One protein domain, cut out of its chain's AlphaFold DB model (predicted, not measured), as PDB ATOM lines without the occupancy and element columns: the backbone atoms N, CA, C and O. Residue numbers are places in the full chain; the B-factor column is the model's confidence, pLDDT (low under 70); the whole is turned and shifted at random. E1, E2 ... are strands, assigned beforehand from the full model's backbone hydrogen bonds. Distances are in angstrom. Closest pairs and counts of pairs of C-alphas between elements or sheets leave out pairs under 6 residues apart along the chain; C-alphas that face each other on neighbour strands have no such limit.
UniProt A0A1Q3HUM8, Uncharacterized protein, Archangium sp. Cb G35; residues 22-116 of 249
ATOM      1  N   ALA A  22     -43.347 -79.987 -86.813       96.00
ATOM      2  CA  ALA A  22     -44.020 -79.105 -87.751       96.00
ATOM      3  C   ALA A  22     -45.144 -78.343 -87.056       96.00
ATOM      4  O   ALA A  22     -45.995 -78.929 -86.389       96.00
ATOM      5  N   VAL A  23     -45.181 -77.033 -87.275       95.69
ATOM      6  CA  VAL A  23     -46.360 -76.219 -87.005       95.69
ATOM      7  C   VAL A  23     -47.212 -76.221 -88.267       95.69
ATOM      8  O   VAL A  23     -46.835 -75.662 -89.299       95.69
ATOM      9  N   VAL A  24     -48.362 -76.882 -88.190       97.94
ATOM     10  CA  VAL A  24     -49.332 -76.943 -89.282       97.94
ATOM     11  C   VAL A  24     -50.344 -75.820 -89.097       97.94
ATOM     12  O   VAL A  24     -50.991 -75.722 -88.056       97.94
ATOM     13  N   VAL A  25     -50.477 -74.972 -90.115       98.00
ATOM     14  CA  VAL A  25     -51.441 -73.869 -90.164       98.00
ATOM     15  C   VAL A  25     -52.530 -74.230 -91.161       98.00
ATOM     16  O   VAL A  25     -52.287 -74.270 -92.368       98.00
ATOM     17  N   VAL A  26     -53.727 -74.508 -90.656       98.38
ATOM     18  CA  VAL A  26     -54.868 -74.954 -91.456       98.38
ATOM     19  C   VAL A  26     -55.841 -73.810 -91.675       98.38
ATOM     20  O   VAL A  26     -56.272 -73.149 -90.730       98.38
ATOM     21  N   ASN A  27     -56.228 -73.625 -92.937       97.75
ATOM     22  CA  ASN A  27     -57.189 -72.614 -93.367       97.75
ATOM     23  C   ASN A  27     -56.879 -71.210 -92.818       97.75
ATOM     24  O   ASN A  27     -57.758 -70.569 -92.231       97.75
ATOM     25  N   PRO A  28     -55.641 -70.706 -92.997       97.00
ATOM     26  CA  PRO A  28     -55.324 -69.346 -92.593       97.00
ATOM     27  C   PRO A  28     -56.180 -68.334 -93.362       97.00
ATOM     28  O   PRO A  28     -56.671 -68.589 -94.467       97.00
ATOM     29  N   VAL A  29     -56.310 -67.135 -92.810       95.62
ATOM     30  CA  VAL A  29     -56.807 -65.981 -93.556       95.62
ATOM     31  C   VAL A  29     -55.748 -65.595 -94.583       95.62
ATOM     32  O   VAL A  29     -54.604 -65.319 -94.230       95.62
ATOM     33  N   ILE A  30     -56.114 -65.549 -95.859       95.31
ATOM     34  CA  ILE A  30     -55.251 -64.964 -96.885       95.31
ATOM     35  C   ILE A  30     -55.367 -63.442 -96.763       95.31
ATOM     36  O   ILE A  30     -56.460 -62.896 -96.914       95.31
ATOM     37  N   ASN A  31     -54.268 -62.754 -96.450       93.31
ATOM     38  CA  ASN A  31     -54.285 -61.296 -96.319       93.31
ATOM     39  C   ASN A  31     -54.487 -60.621 -97.683       93.31
ATOM     40  O   ASN A  31     -54.055 -61.143 -98.717       93.31
ATOM     41  N   GLN A  32     -55.078 -59.423 -97.687       89.06
ATOM     42  CA  GLN A  32     -55.122 -58.597 -98.890       89.06
ATOM     43  C   GLN A  32     -53.688 -58.284 -99.356       89.06
ATOM     44  O   GLN A  32     -52.767 -58.108 -98.560       89.06
ATOM     45  N   GLY A  33     -53.482 -58.280-100.675       88.19
ATOM     46  CA  GLY A  33     -52.157 -58.118-101.280       88.19
ATOM     47  C   GLY A  33     -51.347 -59.413-101.396       88.19
ATOM     48  O   GLY A  33     -50.322 -59.410-102.070       88.19
ATOM     49  N   SER A  34     -51.809 -60.526-100.813       93.19
ATOM     50  CA  SER A  34     -51.270 -61.852-101.131       93.19
ATOM     51  C   SER A  34     -51.549 -62.209-102.593       93.19
ATOM     52  O   SER A  34     -52.633 -61.943-103.110       93.19
ATOM     53  N   THR A  35     -50.588 -62.843-103.259       94.00
ATOM     54  CA  THR A  35     -50.684 -63.228-104.677       94.00
ATOM     55  C   THR A  35     -51.107 -64.681-104.876       94.00
ATOM     56  O   THR A  35     -51.177 -65.154-106.010       94.00
ATOM     57  N   THR A  36     -51.331 -65.430-103.793       94.12
ATOM     58  CA  THR A  36     -51.804 -66.814-103.892       94.12
ATOM     59  C   THR A  36     -53.236 -66.861-104.421       94.12
ATOM     60  O   THR A  36     -54.082 -66.055-104.041       94.12
ATOM     61  N   THR A  37     -53.521 -67.833-105.285       94.31
ATOM     62  CA  THR A  37     -54.876 -68.111-105.787       94.31
ATOM     63  C   THR A  37     -55.572 -69.216-104.995       94.31
ATOM     64  O   THR A  37     -56.681 -69.618-105.345       94.31
ATOM     65  N   VAL A  38     -54.911 -69.760-103.969       95.69
ATOM     66  CA  VAL A  38     -55.463 -70.831-103.138       95.69
ATOM     67  C   VAL A  38     -56.593 -70.277-102.279       95.69
ATOM     68  O   VAL A  38     -56.431 -69.273-101.588       95.69
ATOM     69  N   VAL A  39     -57.737 -70.957-102.307       95.31
ATOM     70  CA  VAL A  39     -58.910 -70.598-101.506       95.31
ATOM     71  C   VAL A  39     -58.993 -71.523-100.301       95.31
ATOM     72  O   VAL A  39     -59.017 -72.743-100.452       95.31
ATOM     73  N   THR A  40     -59.063 -70.943 -99.107       95.94
ATOM     74  CA  THR A  40     -59.149 -71.690 -97.851       95.94
ATOM     75  C   THR A  40     -60.582 -72.111 -97.525       95.94
ATOM     76  O   THR A  40     -61.557 -71.531 -98.009       95.94
ATOM     77  N   GLY A  41     -60.714 -73.173 -96.728       95.56
ATOM     78  CA  GLY A  41     -61.968 -73.531 -96.073       95.56
ATOM     79  C   GLY A  41     -62.267 -72.596 -94.897       95.56
ATOM     80  O   GLY A  41     -61.415 -71.822 -94.468       95.56
ATOM     81  N   SER A  42     -63.479 -72.673 -94.351       94.12
ATOM     82  CA  SER A  42     -63.887 -71.855 -93.197       94.12
ATOM     83  C   SER A  42     -63.518 -72.473 -91.843       94.12
ATOM     84  O   SER A  42     -63.369 -71.754 -90.856       94.12
ATOM     85  N   ALA A  43     -63.378 -73.801 -91.775       95.00
ATOM     86  CA  ALA A  43     -63.061 -74.505 -90.539       95.00
ATOM     87  C   ALA A  43     -61.580 -74.327 -90.187       95.00
ATOM     88  O   ALA A  43     -60.706 -74.849 -90.875       95.00
ATOM     89  N   ARG A  44     -61.306 -73.594 -89.107       95.56
ATOM     90  CA  ARG A  44     -59.959 -73.446 -88.531       95.56
ATOM     91  C   ARG A  44     -59.802 -74.269 -87.271       95.56
ATOM     92  O   ARG A  44     -58.845 -75.016 -87.151       95.56
ATOM     93  N   SER A  45     -60.760 -74.149 -86.362       96.88
ATOM     94  CA  SER A  45     -60.780 -74.902 -85.116       96.88
ATOM     95  C   SER A  45     -61.188 -76.340 -85.354       96.88
ATOM     96  O   SER A  45     -62.140 -76.610 -86.086       96.88
ATOM     97  N   GLY A  46     -60.539 -77.249 -84.640       96.31
ATOM     98  CA  GLY A  46     -61.025 -78.604 -84.519       96.31
ATOM     99  C   GLY A  46     -60.790 -79.487 -85.747       96.31
ATOM    100  O   GLY A  46     -61.350 -80.582 -85.805       96.31
ATOM    101  N   VAL A  47     -59.990 -79.044 -86.718       97.06
ATOM    102  CA  VAL A  47     -59.647 -79.844 -87.895       97.06
ATOM    103  C   VAL A  47     -58.669 -80.929 -87.465       97.06
ATOM    104  O   VAL A  47     -57.575 -80.627 -86.992       97.06
ATOM    105  N   GLN A  48     -59.082 -82.186 -87.606       97.44
ATOM    106  CA  GLN A  48     -58.270 -83.341 -87.250       97.44
ATOM    107  C   GLN A  48     -57.458 -83.817 -88.453       97.44
ATOM    108  O   GLN A  48     -57.971 -83.860 -89.571       97.44
ATOM    109  N   PHE A  49     -56.208 -84.197 -88.218       97.69
ATOM    110  CA  PHE A  49     -55.379 -84.860 -89.215       97.69
ATOM    111  C   PHE A  49     -54.329 -85.752 -88.550       97.69
ATOM    112  O   PHE A  49     -54.006 -85.595 -87.371       97.69
ATOM    113  N   LYS A  50     -53.788 -86.699 -89.311       97.88
ATOM    114  CA  LYS A  50     -52.698 -87.586 -88.896       97.88
ATOM    115  C   LYS A  50     -51.438 -87.252 -89.688       97.88
ATOM    116  O   LYS A  50     -51.525 -87.024 -90.891       97.88
ATOM    117  N   ALA A  51     -50.276 -87.232 -89.044       97.19
ATOM    118  CA  ALA A  51     -48.992 -87.078 -89.724       97.19
ATOM    119  C   ALA A  51     -48.232 -88.407 -89.703       97.19
ATOM    120  O   ALA A  51     -47.856 -88.888 -88.636       97.19
ATOM    121  N   ALA A  52     -48.003 -88.999 -90.876       93.75
ATOM    122  CA  ALA A  52     -47.430 -90.341 -90.998       93.75
ATOM    123  C   ALA A  52     -48.164 -91.357 -90.088       93.75
ATOM    124  O   ALA A  52     -49.395 -91.439 -90.113       93.75
ATOM    125  N   ASP A  53     -47.423 -92.113 -89.274       91.31
ATOM    126  CA  ASP A  53     -47.974 -93.109 -88.350       91.31
ATOM    127  C   ASP A  53     -48.199 -92.597 -86.918       91.31
ATOM    128  O   ASP A  53     -48.552 -93.385 -86.046       91.31
ATOM    129  N   LEU A  54     -48.065 -91.287 -86.687       95.19
ATOM    130  CA  LEU A  54     -48.259 -90.660 -85.376       95.19
ATOM    131  C   LEU A  54     -49.734 -90.599 -84.960       95.19
ATOM    132  O   LEU A  54     -50.633 -90.760 -85.784       95.19
ATOM    133  N   GLU A  55     -49.996 -90.320 -83.685       95.50
ATOM    134  CA  GLU A  55     -51.361 -90.100 -83.200       95.50
ATOM    135  C   GLU A  55     -52.031 -88.901 -83.901       95.50
ATOM    136  O   GLU A  55     -51.356 -87.917 -84.228       95.50
ATOM    137  N   PRO A  56     -53.357 -88.946 -84.146       96.06
ATOM    138  CA  PRO A  56     -54.073 -87.820 -84.727       96.06
ATOM    139  C   PRO A  56     -53.959 -86.564 -83.862       96.06
ATOM    140  O   PRO A  56     -54.181 -86.598 -82.652       96.06
ATOM    141  N   VAL A  57     -53.709 -85.434 -84.513       96.44
ATOM    142  CA  VAL A  57     -53.703 -84.109 -83.890       96.44
ATOM    143  C   VAL A  57     -54.908 -83.307 -84.358       96.44
ATOM    144  O   VAL A  57     -55.515 -83.596 -85.391       96.44
ATOM    145  N   GLN A  58     -55.264 -82.285 -83.588       96.69
ATOM    146  CA  GLN A  58     -56.373 -81.400 -83.900       96.69
ATOM    147  C   GLN A  58     -55.927 -79.947 -83.792       96.69
ATOM    148  O   GLN A  58     -55.157 -79.594 -82.899       96.69
ATOM    149  N   THR A  59     -56.418 -79.104 -84.697       97.50
ATOM    150  CA  THR A  59     -56.119 -77.678 -84.650       97.50
ATOM    151  C   THR A  59     -56.828 -76.956 -83.508       97.50
ATOM    152  O   THR A  59     -57.998 -77.206 -83.204       97.50
ATOM    153  N   ASP A  60     -56.120 -75.998 -82.918       94.69
ATOM    154  CA  ASP A  60     -56.643 -75.048 -81.946       94.69
ATOM    155  C   ASP A  60     -57.631 -74.046 -82.594       94.69
ATOM    156  O   ASP A  60     -57.796 -74.031 -83.821       94.69
ATOM    157  N   PRO A  61     -58.285 -73.162 -81.815       94.62
ATOM    158  CA  PRO A  61     -59.207 -72.161 -82.360       94.62
ATOM    159  C   PRO A  61     -58.596 -71.215 -83.400       94.62
ATOM    160  O   PRO A  61     -59.321 -70.591 -84.175       94.62
ATOM    161  N   THR A  62     -57.269 -71.104 -83.431       91.62
ATOM    162  CA  THR A  62     -56.526 -70.285 -84.384       91.62
ATOM    163  C   THR A  62     -56.114 -71.058 -85.640       91.62
ATOM    164  O   THR A  62     -55.534 -70.471 -86.550       91.62
ATOM    165  N   GLY A  63     -56.447 -72.344 -85.753       95.94
ATOM    166  CA  GLY A  63     -56.069 -73.178 -86.891       95.94
ATOM    167  C   GLY A  63     -54.640 -73.713 -86.830       95.94
ATOM    168  O   GLY A  63     -54.119 -74.120 -87.865       95.94
ATOM    169  N   LEU A  64     -53.999 -73.710 -85.657       95.81
ATOM    170  CA  LEU A  64     -52.674 -74.299 -85.471       95.81
ATOM    171  C   LEU A  64     -52.746 -75.698 -84.887       95.81
ATOM    172  O   LEU A  64     -53.510 -75.949 -83.963       95.81
ATOM    173  N   ALA A  65     -51.846 -76.561 -85.337       96.00
ATOM    174  CA  ALA A  65     -51.482 -77.778 -84.630       96.00
ATOM    175  C   ALA A  65     -49.958 -77.927 -84.621       96.00
ATOM    176  O   ALA A  65     -49.297 -77.664 -85.629       96.00
ATOM    177  N   LEU A  66     -49.404 -78.350 -83.486       94.44
ATOM    178  CA  LEU A  66     -48.014 -78.775 -83.381       94.44
ATOM    179  C   LEU A  66     -47.965 -80.293 -83.554       94.44
ATOM    180  O   LEU A  66     -48.648 -81.023 -82.841       94.44
ATOM    181  N   VAL A  67     -47.151 -80.748 -84.499       95.44
ATOM    182  CA  VAL A  67     -46.796 -82.156 -84.667       95.44
ATOM    183  C   VAL A  67     -45.341 -82.313 -84.261       95.44
ATOM    184  O   VAL A  67     -44.486 -81.568 -84.740       95.44
ATOM    185  N   GLU A  68     -45.060 -83.278 -83.400       94.62
ATOM    186  CA  GLU A  68     -43.717 -83.588 -82.909       94.62
ATOM    187  C   GLU A  68     -43.337 -85.015 -83.305       94.62
ATOM    188  O   GLU A  68     -44.173 -85.758 -83.817       94.62
ATOM    189  N   ASP A  69     -42.073 -85.382 -83.102       94.62
ATOM    190  CA  ASP A  69     -41.541 -86.717 -83.401       94.62
ATOM    191  C   ASP A  69     -41.742 -87.154 -84.864       94.62
ATOM    192  O   ASP A  69     -41.936 -88.329 -85.181       94.62
ATOM    193  N   LEU A  70     -41.672 -86.188 -85.786       95.81
ATOM    194  CA  LEU A  70     -41.791 -86.457 -87.214       95.81
ATOM    195  C   LEU A  70     -40.620 -87.316 -87.724       95.81
ATOM    196  O   LEU A  70     -39.457 -86.969 -87.485       95.81
ATOM    197  N   PRO A  71     -40.893 -88.381 -88.501       96.50
ATOM    198  CA  PRO A  71     -39.837 -89.156 -89.134       96.50
ATOM    199  C   PRO A  71     -39.185 -88.363 -90.274       96.50
ATOM    200  O   PRO A  71     -39.829 -87.550 -90.941       96.50
ATOM    201  N   THR A  72     -37.910 -88.640 -90.548       96.19
ATOM    202  CA  THR A  72     -37.248 -88.147 -91.765       96.19
ATOM    203  C   THR A  72     -37.824 -88.801 -93.019       96.19
ATOM    204  O   THR A  72     -38.235 -89.961 -92.991       96.19
ATOM    205  N   GLY A  73     -37.771 -88.096 -94.147       97.31
ATOM    206  CA  GLY A  73     -38.296 -88.546 -95.434       97.31
ATOM    207  C   GLY A  73     -39.617 -87.871 -95.790       97.31
ATOM    208  O   GLY A  73     -39.885 -86.734 -95.405       97.31
ATOM    209  N   THR A  74     -40.444 -88.564 -96.573       97.88
ATOM    210  CA  THR A  74     -41.754 -88.034 -96.973       97.88
ATOM    211  C   THR A  74     -42.749 -88.200 -95.832       97.88
ATOM    212  O   THR A  74     -43.135 -89.321 -95.511       97.88
ATOM    213  N   VAL A  75     -43.198 -87.086 -95.263       98.06
ATOM    214  CA  VAL A  75     -44.276 -87.055 -94.272       98.06
ATOM    215  C   VAL A  75     -45.570 -86.685 -94.974       98.06
ATOM    216  O   VAL A  75     -45.662 -85.628 -95.598       98.06
ATOM    217  N   THR A  76     -46.578 -87.545 -94.851       98.19
ATOM    218  CA  THR A  76     -47.937 -87.287 -95.339       98.19
ATOM    219  C   THR A  76     -48.819 -86.819 -94.190       98.19
ATOM    220  O   THR A  76     -48.877 -87.472 -93.152       98.19
ATOM    221  N   LEU A  77     -49.511 -85.702 -94.397       98.19
ATOM    222  CA  LEU A  77     -50.614 -85.231 -93.571       98.19
ATOM    223  C   LEU A  77     -51.926 -85.748 -94.170       98.19
ATOM    224  O   LEU A  77     -52.235 -85.435 -95.321       98.19
ATOM    225  N   ASP A  78     -52.684 -86.521 -93.400       98.00
ATOM    226  CA  ASP A  78     -53.976 -87.098 -93.778       98.00
ATOM    227  C   ASP A  78     -55.116 -86.442 -92.993       98.00
ATOM    228  O   ASP A  78     -55.187 -86.573 -91.773       98.00
ATOM    229  N   PHE A  79     -55.994 -85.730 -93.703       97.00
ATOM    230  CA  PHE A  79     -57.123 -84.965 -93.159       97.00
ATOM    231  C   PHE A  79     -58.465 -85.705 -93.258       97.00
ATOM    232  O   PHE A  79     -59.471 -85.179 -92.786       97.00
ATOM    233  N   ASN A  80     -58.483 -86.887 -93.887       91.12
ATOM    234  CA  ASN A  80     -59.644 -87.741 -94.141       91.12
ATOM    235  C   ASN A  80     -61.000 -87.013 -94.383       91.12
ATOM    236  O   ASN A  80     -61.749 -86.765 -93.432       91.12
ATOM    237  N   PRO A  81     -61.406 -86.772 -95.645       94.19
ATOM    238  CA  PRO A  81     -60.686 -87.096 -96.875       94.19
ATOM    239  C   PRO A  81     -59.611 -86.055 -97.217       94.19
ATOM    240  O   PRO A  81     -59.724 -84.882 -96.875       94.19
ATOM    241  N   GLY A  82     -58.588 -86.488 -97.954       96.75
ATOM    242  CA  GLY A  82     -57.567 -85.609 -98.525       96.75
ATOM    243  C   GLY A  82     -56.217 -85.708 -97.823       96.75
ATOM    244  O   GLY A  82     -56.125 -85.912 -96.617       96.75
ATOM    245  N   THR A  83     -55.151 -85.560 -98.607       97.44
ATOM    246  CA  THR A  83     -53.779 -85.668 -98.115       97.44
ATOM    247  C   THR A  83     -52.879 -84.619 -98.750       97.44
ATOM    248  O   THR A  83     -53.139 -84.111 -99.841       97.44
ATOM    249  N   THR A  84     -51.790 -84.295 -98.065       97.81
ATOM    250  CA  THR A  84     -50.666 -83.554 -98.636       97.81
ATOM    251  C   THR A  84     -49.372 -84.057 -98.022       97.81
ATOM    252  O   THR A  84     -49.390 -84.573 -96.908       97.81
ATOM    253  N   SER A  85     -48.243 -83.901 -98.707       97.62
ATOM    254  CA  SER A  85     -46.962 -84.390 -98.198       97.62
ATOM    255  C   SER A  85     -45.877 -83.333 -98.285       97.62
ATOM    256  O   SER A  85     -45.892 -82.463 -99.158       97.62
ATOM    257  N   PHE A  86     -44.904 -83.434 -97.393       97.88
ATOM    258  CA  PHE A  86     -43.691 -82.632 -97.416       97.88
ATOM    259  C   PHE A  86     -42.466 -83.480 -97.085       97.88
ATOM    260  O   PHE A  86     -42.585 -84.611 -96.615       97.88
ATOM    261  N   GLN A  87     -41.284 -82.943 -97.382       97.75
ATOM    262  CA  GLN A  87     -40.016 -83.608 -97.104       97.75
ATOM    263  C   GLN A  87     -39.434 -83.104 -95.788       97.75
ATOM    264  O   GLN A  87     -39.135 -81.916 -95.659       97.75
ATOM    265  N   VAL A  88     -39.226 -84.026 -94.855       96.69
ATOM    266  CA  VAL A  88     -38.401 -83.828 -93.666       96.69
ATOM    267  C   VAL A  88     -36.985 -84.278 -94.003       96.69
ATOM    268  O   VAL A  88     -36.726 -85.463 -94.210       96.69
ATOM    269  N   VAL A  89     -36.066 -83.322 -94.105       94.31
ATOM    270  CA  VAL A  89     -34.704 -83.555 -94.607       94.31
ATOM    271  C   VAL A  89     -33.784 -84.116 -93.525       94.31
ATOM    272  O   VAL A  89     -32.968 -84.991 -93.808       94.31
ATOM    273  N   GLN A  90     -33.899 -83.610 -92.298       92.81
ATOM    274  CA  GLN A  90     -33.058 -83.997 -91.172       92.81
ATOM    275  C   GLN A  90     -33.877 -84.011 -89.879       92.81
ATOM    276  O   GLN A  90     -34.870 -83.291 -89.750       92.81
ATOM    277  N   GLU A  91     -33.451 -84.837 -88.926       91.81
ATOM    278  CA  GLU A  91     -34.001 -84.834 -87.574       91.81
ATOM    279  C   GLU A  91     -33.785 -83.484 -86.873       91.81
ATOM    280  O   GLU A  91     -32.842 -82.754 -87.187       91.81
ATOM    281  N   LYS A  92     -34.629 -83.193 -85.875       90.38
ATOM    282  CA  LYS A  92     -34.537 -82.017 -84.986       90.38
ATOM    283  C   LYS A  92     -34.780 -80.669 -85.664       90.38
ATOM    284  O   LYS A  92     -34.550 -79.617 -85.075       90.38
ATOM    285  N   GLU A  93     -35.262 -80.692 -86.898       92.12
ATOM    286  CA  GLU A  93     -35.658 -79.491 -87.620       92.12
ATOM    287  C   GLU A  93     -37.096 -79.094 -87.305       92.12
ATOM    288  O   GLU A  93     -37.932 -79.927 -86.951       92.12
ATOM    289  N   LEU A  94     -37.382 -77.808 -87.498       93.31
ATOM    290  CA  LEU A  94     -38.737 -77.279 -87.450       93.31
ATOM    291  C   LEU A  94     -39.225 -76.952 -88.865       93.31
ATOM    292  O   LEU A  94     -38.464 -76.473 -89.710       93.31
ATOM    293  N   TYR A  95     -40.518 -77.150 -89.098       96.06
ATOM    294  CA  TYR A  95     -41.206 -76.790 -90.332       96.06
ATOM    295  C   TYR A  95     -42.452 -75.952 -90.037       96.06
ATOM    296  O   TYR A  95     -43.190 -76.256 -89.104       96.06
ATOM    297  N   ASP A  96     -42.742 -74.946 -90.861       96.88
ATOM    298  CA  ASP A  96     -44.107 -74.422 -90.981       96.88
ATOM    299  C   ASP A  96     -44.762 -75.005 -92.227       96.88
ATOM    300  O   ASP A  96     -44.262 -74.824 -93.340       96.88
ATOM    301  N   VAL A  97     -45.901 -75.668 -92.052       98.06
ATOM    302  CA  VAL A  97     -46.678 -76.257 -93.145       98.06
ATOM    303  C   VAL A  97     -48.021 -75.544 -93.216       98.06
ATOM    304  O   VAL A  97     -48.837 -75.650 -92.307       98.06
ATOM    305  N   VAL A  98     -48.258 -74.795 -94.291       98.31
ATOM    306  CA  VAL A  98     -49.449 -73.946 -94.424       98.31
ATOM    307  C   VAL A  98     -50.376 -74.533 -95.477       98.31
ATOM    308  O   VAL A  98     -50.008 -74.621 -96.651       98.31
ATOM    309  N   VAL A  99     -51.581 -74.928 -95.070       98.38
ATOM    310  CA  VAL A  99     -52.516 -75.672 -95.917       98.38
ATOM    311  C   VAL A  99     -53.903 -75.042 -95.944       98.38
ATOM    312  O   VAL A  99     -54.419 -74.550 -94.943       98.38
ATOM    313  N   ALA A 100     -54.530 -75.101 -97.111       98.19
ATOM    314  CA  ALA A 100     -55.964 -74.975 -97.276       98.19
ATOM    315  C   ALA A 100     -56.575 -76.377 -97.213       98.19
ATOM    316  O   ALA A 100     -56.169 -77.256 -97.972       98.19
ATOM    317  N   TYR A 101     -57.549 -76.575 -96.332       98.12
ATOM    318  CA  TYR A 101     -58.377 -77.772 -96.287       98.12
ATOM    319  C   TYR A 101     -59.835 -77.400 -96.537       98.12
ATOM    320  O   TYR A 101     -60.471 -76.722 -95.727       98.12
ATOM    321  N   ARG A 102     -60.368 -77.821 -97.681       95.75
ATOM    322  CA  ARG A 102     -61.711 -77.457 -98.124       95.75
ATOM    323  C   ARG A 102     -62.333 -78.596 -98.911       95.75
ATOM    324  O   ARG A 102     -61.703 -79.125 -99.820       95.75
ATOM    325  N   ASP A 103     -63.581 -78.929 -98.584       92.25
ATOM    326  CA  ASP A 103     -64.402 -79.880 -99.342       92.25
ATOM    327  C   ASP A 103     -63.677 -81.221 -99.604       92.25
ATOM    328  O   ASP A 103     -63.736 -81.781-100.697       92.25
ATOM    329  N   GLY A 104     -62.928 -81.716 -98.607       92.06
ATOM    330  CA  GLY A 104     -62.173 -82.969 -98.706       92.06
ATOM    331  C   GLY A 104     -60.876 -82.907 -99.517       92.06
ATOM    332  O   GLY A 104     -60.280 -83.941 -99.813       92.06
ATOM    333  N   THR A 105     -60.444 -81.706 -99.903       95.81
ATOM    334  CA  THR A 105     -59.198 -81.458-100.632       95.81
ATOM    335  C   THR A 105     -58.231 -80.669 -99.760       95.81
ATOM    336  O   THR A 105     -58.614 -79.677 -99.138       95.81
ATOM    337  N   VAL A 106     -56.966 -81.093 -99.744       97.56
ATOM    338  CA  VAL A 106     -55.877 -80.417 -99.031       97.56
ATOM    339  C   VAL A 106     -54.885 -79.863-100.051       97.56
ATOM    340  O   VAL A 106     -54.421 -80.588-100.929       97.56
ATOM    341  N   GLN A 107     -54.534 -78.584 -99.932       97.56
ATOM    342  CA  GLN A 107     -53.556 -77.923-100.795       97.56
ATOM    343  C   GLN A 107     -52.582 -77.090 -99.960       97.56
ATOM    344  O   GLN A 107     -53.000 -76.305 -99.116       97.56
ATOM    345  N   GLN A 108     -51.279 -77.211-100.223       97.50
ATOM    346  CA  GLN A 108     -50.278 -76.315 -99.636       97.50
ATOM    347  C   GLN A 108     -50.387 -74.917-100.252       97.50
ATOM    348  O   GLN A 108     -50.411 -74.771-101.475       97.50
ATOM    349  N   ILE A 109     -50.456 -73.890 -99.403       97.31
ATOM    350  CA  ILE A 109     -50.566 -72.483 -99.826       97.31
ATOM    351  C   ILE A 109     -49.189 -71.918-100.190       97.31
ATOM    352  O   ILE A 109     -49.064 -71.141-101.136       97.31
ATOM    353  N   ILE A 110     -48.163 -72.333 -99.447       94.88
ATOM    354  CA  ILE A 110     -46.746 -72.083 -99.720       94.88
ATOM    355  C   ILE A 110     -45.966 -73.388 -99.559       94.88
ATOM    356  O   ILE A 110     -46.410 -74.261 -98.804       94.88
ATOM    357  N   PRO A 111     -44.795 -73.526-100.206       94.62
ATOM    358  CA  PRO A 111     -43.849 -74.567 -99.841       94.62
ATOM    359  C   PRO A 111     -43.542 -74.507 -98.335       94.62
ATOM    360  O   PRO A 111     -43.419 -73.403 -97.796       94.62
ATOM    361  N   PRO A 112     -43.395 -75.656 -97.653       96.00
ATOM    362  CA  PRO A 112     -43.071 -75.690 -96.235       96.00
ATOM    363  C   PRO A 112     -41.830 -74.862 -95.905       96.00
ATOM    364  O   PRO A 112     -40.776 -75.020 -96.529       96.00
ATOM    365  N   VAL A 113     -41.945 -73.984 -94.910       95.50
ATOM    366  CA  VAL A 113     -40.812 -73.171 -94.460       95.50
ATOM    367  C   VAL A 113     -39.969 -74.029 -93.532       95.50
ATOM    368  O   VAL A 113     -40.386 -74.343 -92.422       95.50
ATOM    369  N   ARG A 114     -38.783 -74.423 -93.996       94.19
ATOM    370  CA  ARG A 114     -37.833 -75.235 -93.228       94.19
ATOM    371  C   ARG A 114     -36.924 -74.360 -92.364       94.19
ATOM    372  O   ARG A 114     -36.316 -73.408 -92.867       94.19
ATOM    373  N   TYR A 115     -36.749 -74.751 -91.108       92.69
ATOM    374  CA  TYR A 115     -35.805 -74.186 -90.144       92.69
ATOM    375  C   TYR A 115     -34.768 -75.262 -89.791       92.69
ATOM    376  O   TYR A 115     -35.017 -76.093 -88.915       92.69
ATOM    377  N   PRO A 116     -33.647 -75.317 -90.533       89.69
ATOM    378  CA  PRO A 116     -32.659 -76.367 -90.359       89.69
ATOM    379  C   PRO A 116     -31.853 -76.183 -89.077       89.69
ATOM    380  O   PRO A 116     -31.706 -75.059 -88.599       89.69
TER     381      PRO A 116
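This is residues 22 to 116 of the 249 residues of an uncharacterized protein of Archangium sp. Cb G35 (UniProt A0A1Q3HUM8). Two sheets lie face to face as a sandwich: a larger, strongly twisted one of E1, E3, E6, E7 and E8, and a smaller one of E2, E4 and E5. Long E6 runs through the larger sheet, with E1 on one side of it and E7 and E8 beside different parts of its other side, while a long loop, residues 27 to 47, joins E1 in one sheet to E2 in the other. The printed part has 95 residues, no named helix and eight named strands, E1 to E8 in order; the class is all strand, though under half of the residues, 41, are in named strands. The larger sheet is branched and mixed, and the smaller, in the order E2, E4, E5, is antiparallel. The whole is compact, with a radius of gyration of the C-alphas of 12.6 A and spans of 35 by 26 by 21 A.

Start at E1, residues 22 to 26; on one side of it is antiparallel E3, residues 64 to 67, with N 24 and O 65 2.8 A apart. On the other side is parallel E6, residues 94 to 102, where N 25 and O 97 are 2.8 A apart. E6 forms a hairpin with E7, residues 105 to 108, with N 100 and O 107 at 2.8 A. Its residues 94 to 96 pair with antiparallel E8, residues 113 to 115, with N 96 and O 113 at 2.9 A. In the other sheet, E2, residues 48 to 51, is antiparallel to E4, residues 73 to 78, with N 50 and O 78 at 2.8 A. E4 forms a hairpin with E5, residues 83 to 88, where N 75 and O 86 are 2.9 A apart. The facing parts of the two sheets are 8.7 A apart centre to centre; the closest C-alphas of E5 and E7, Thr 83 and Val 106, are 5.7 A apart.

Find C-alpha 22 at (-44.020, -79.105, -87.751), where E1 begins its 12.2 A. E2 measures 10.3 A and E3 9.8 A; E4 covers 15.8 A and E5 16.1 A. From C-alpha 94 at (-38.737, -77.279, -87.450), E6 runs 25.3 A to C-alpha 102. E7 measures 10.3 A, and E8, 6.7 A long, ends at C-alpha 115, (-35.805, -74.186, -90.144).

Look for the two C-alphas farthest apart, those of Gly 33 and Asp 53, at 37.5 A. The links E1 to E2 and E2 to E3 are long, with 21 and 12 residues. The printed part has no cut, its mean pLDDT is 95.6, and no printed residue is under 70.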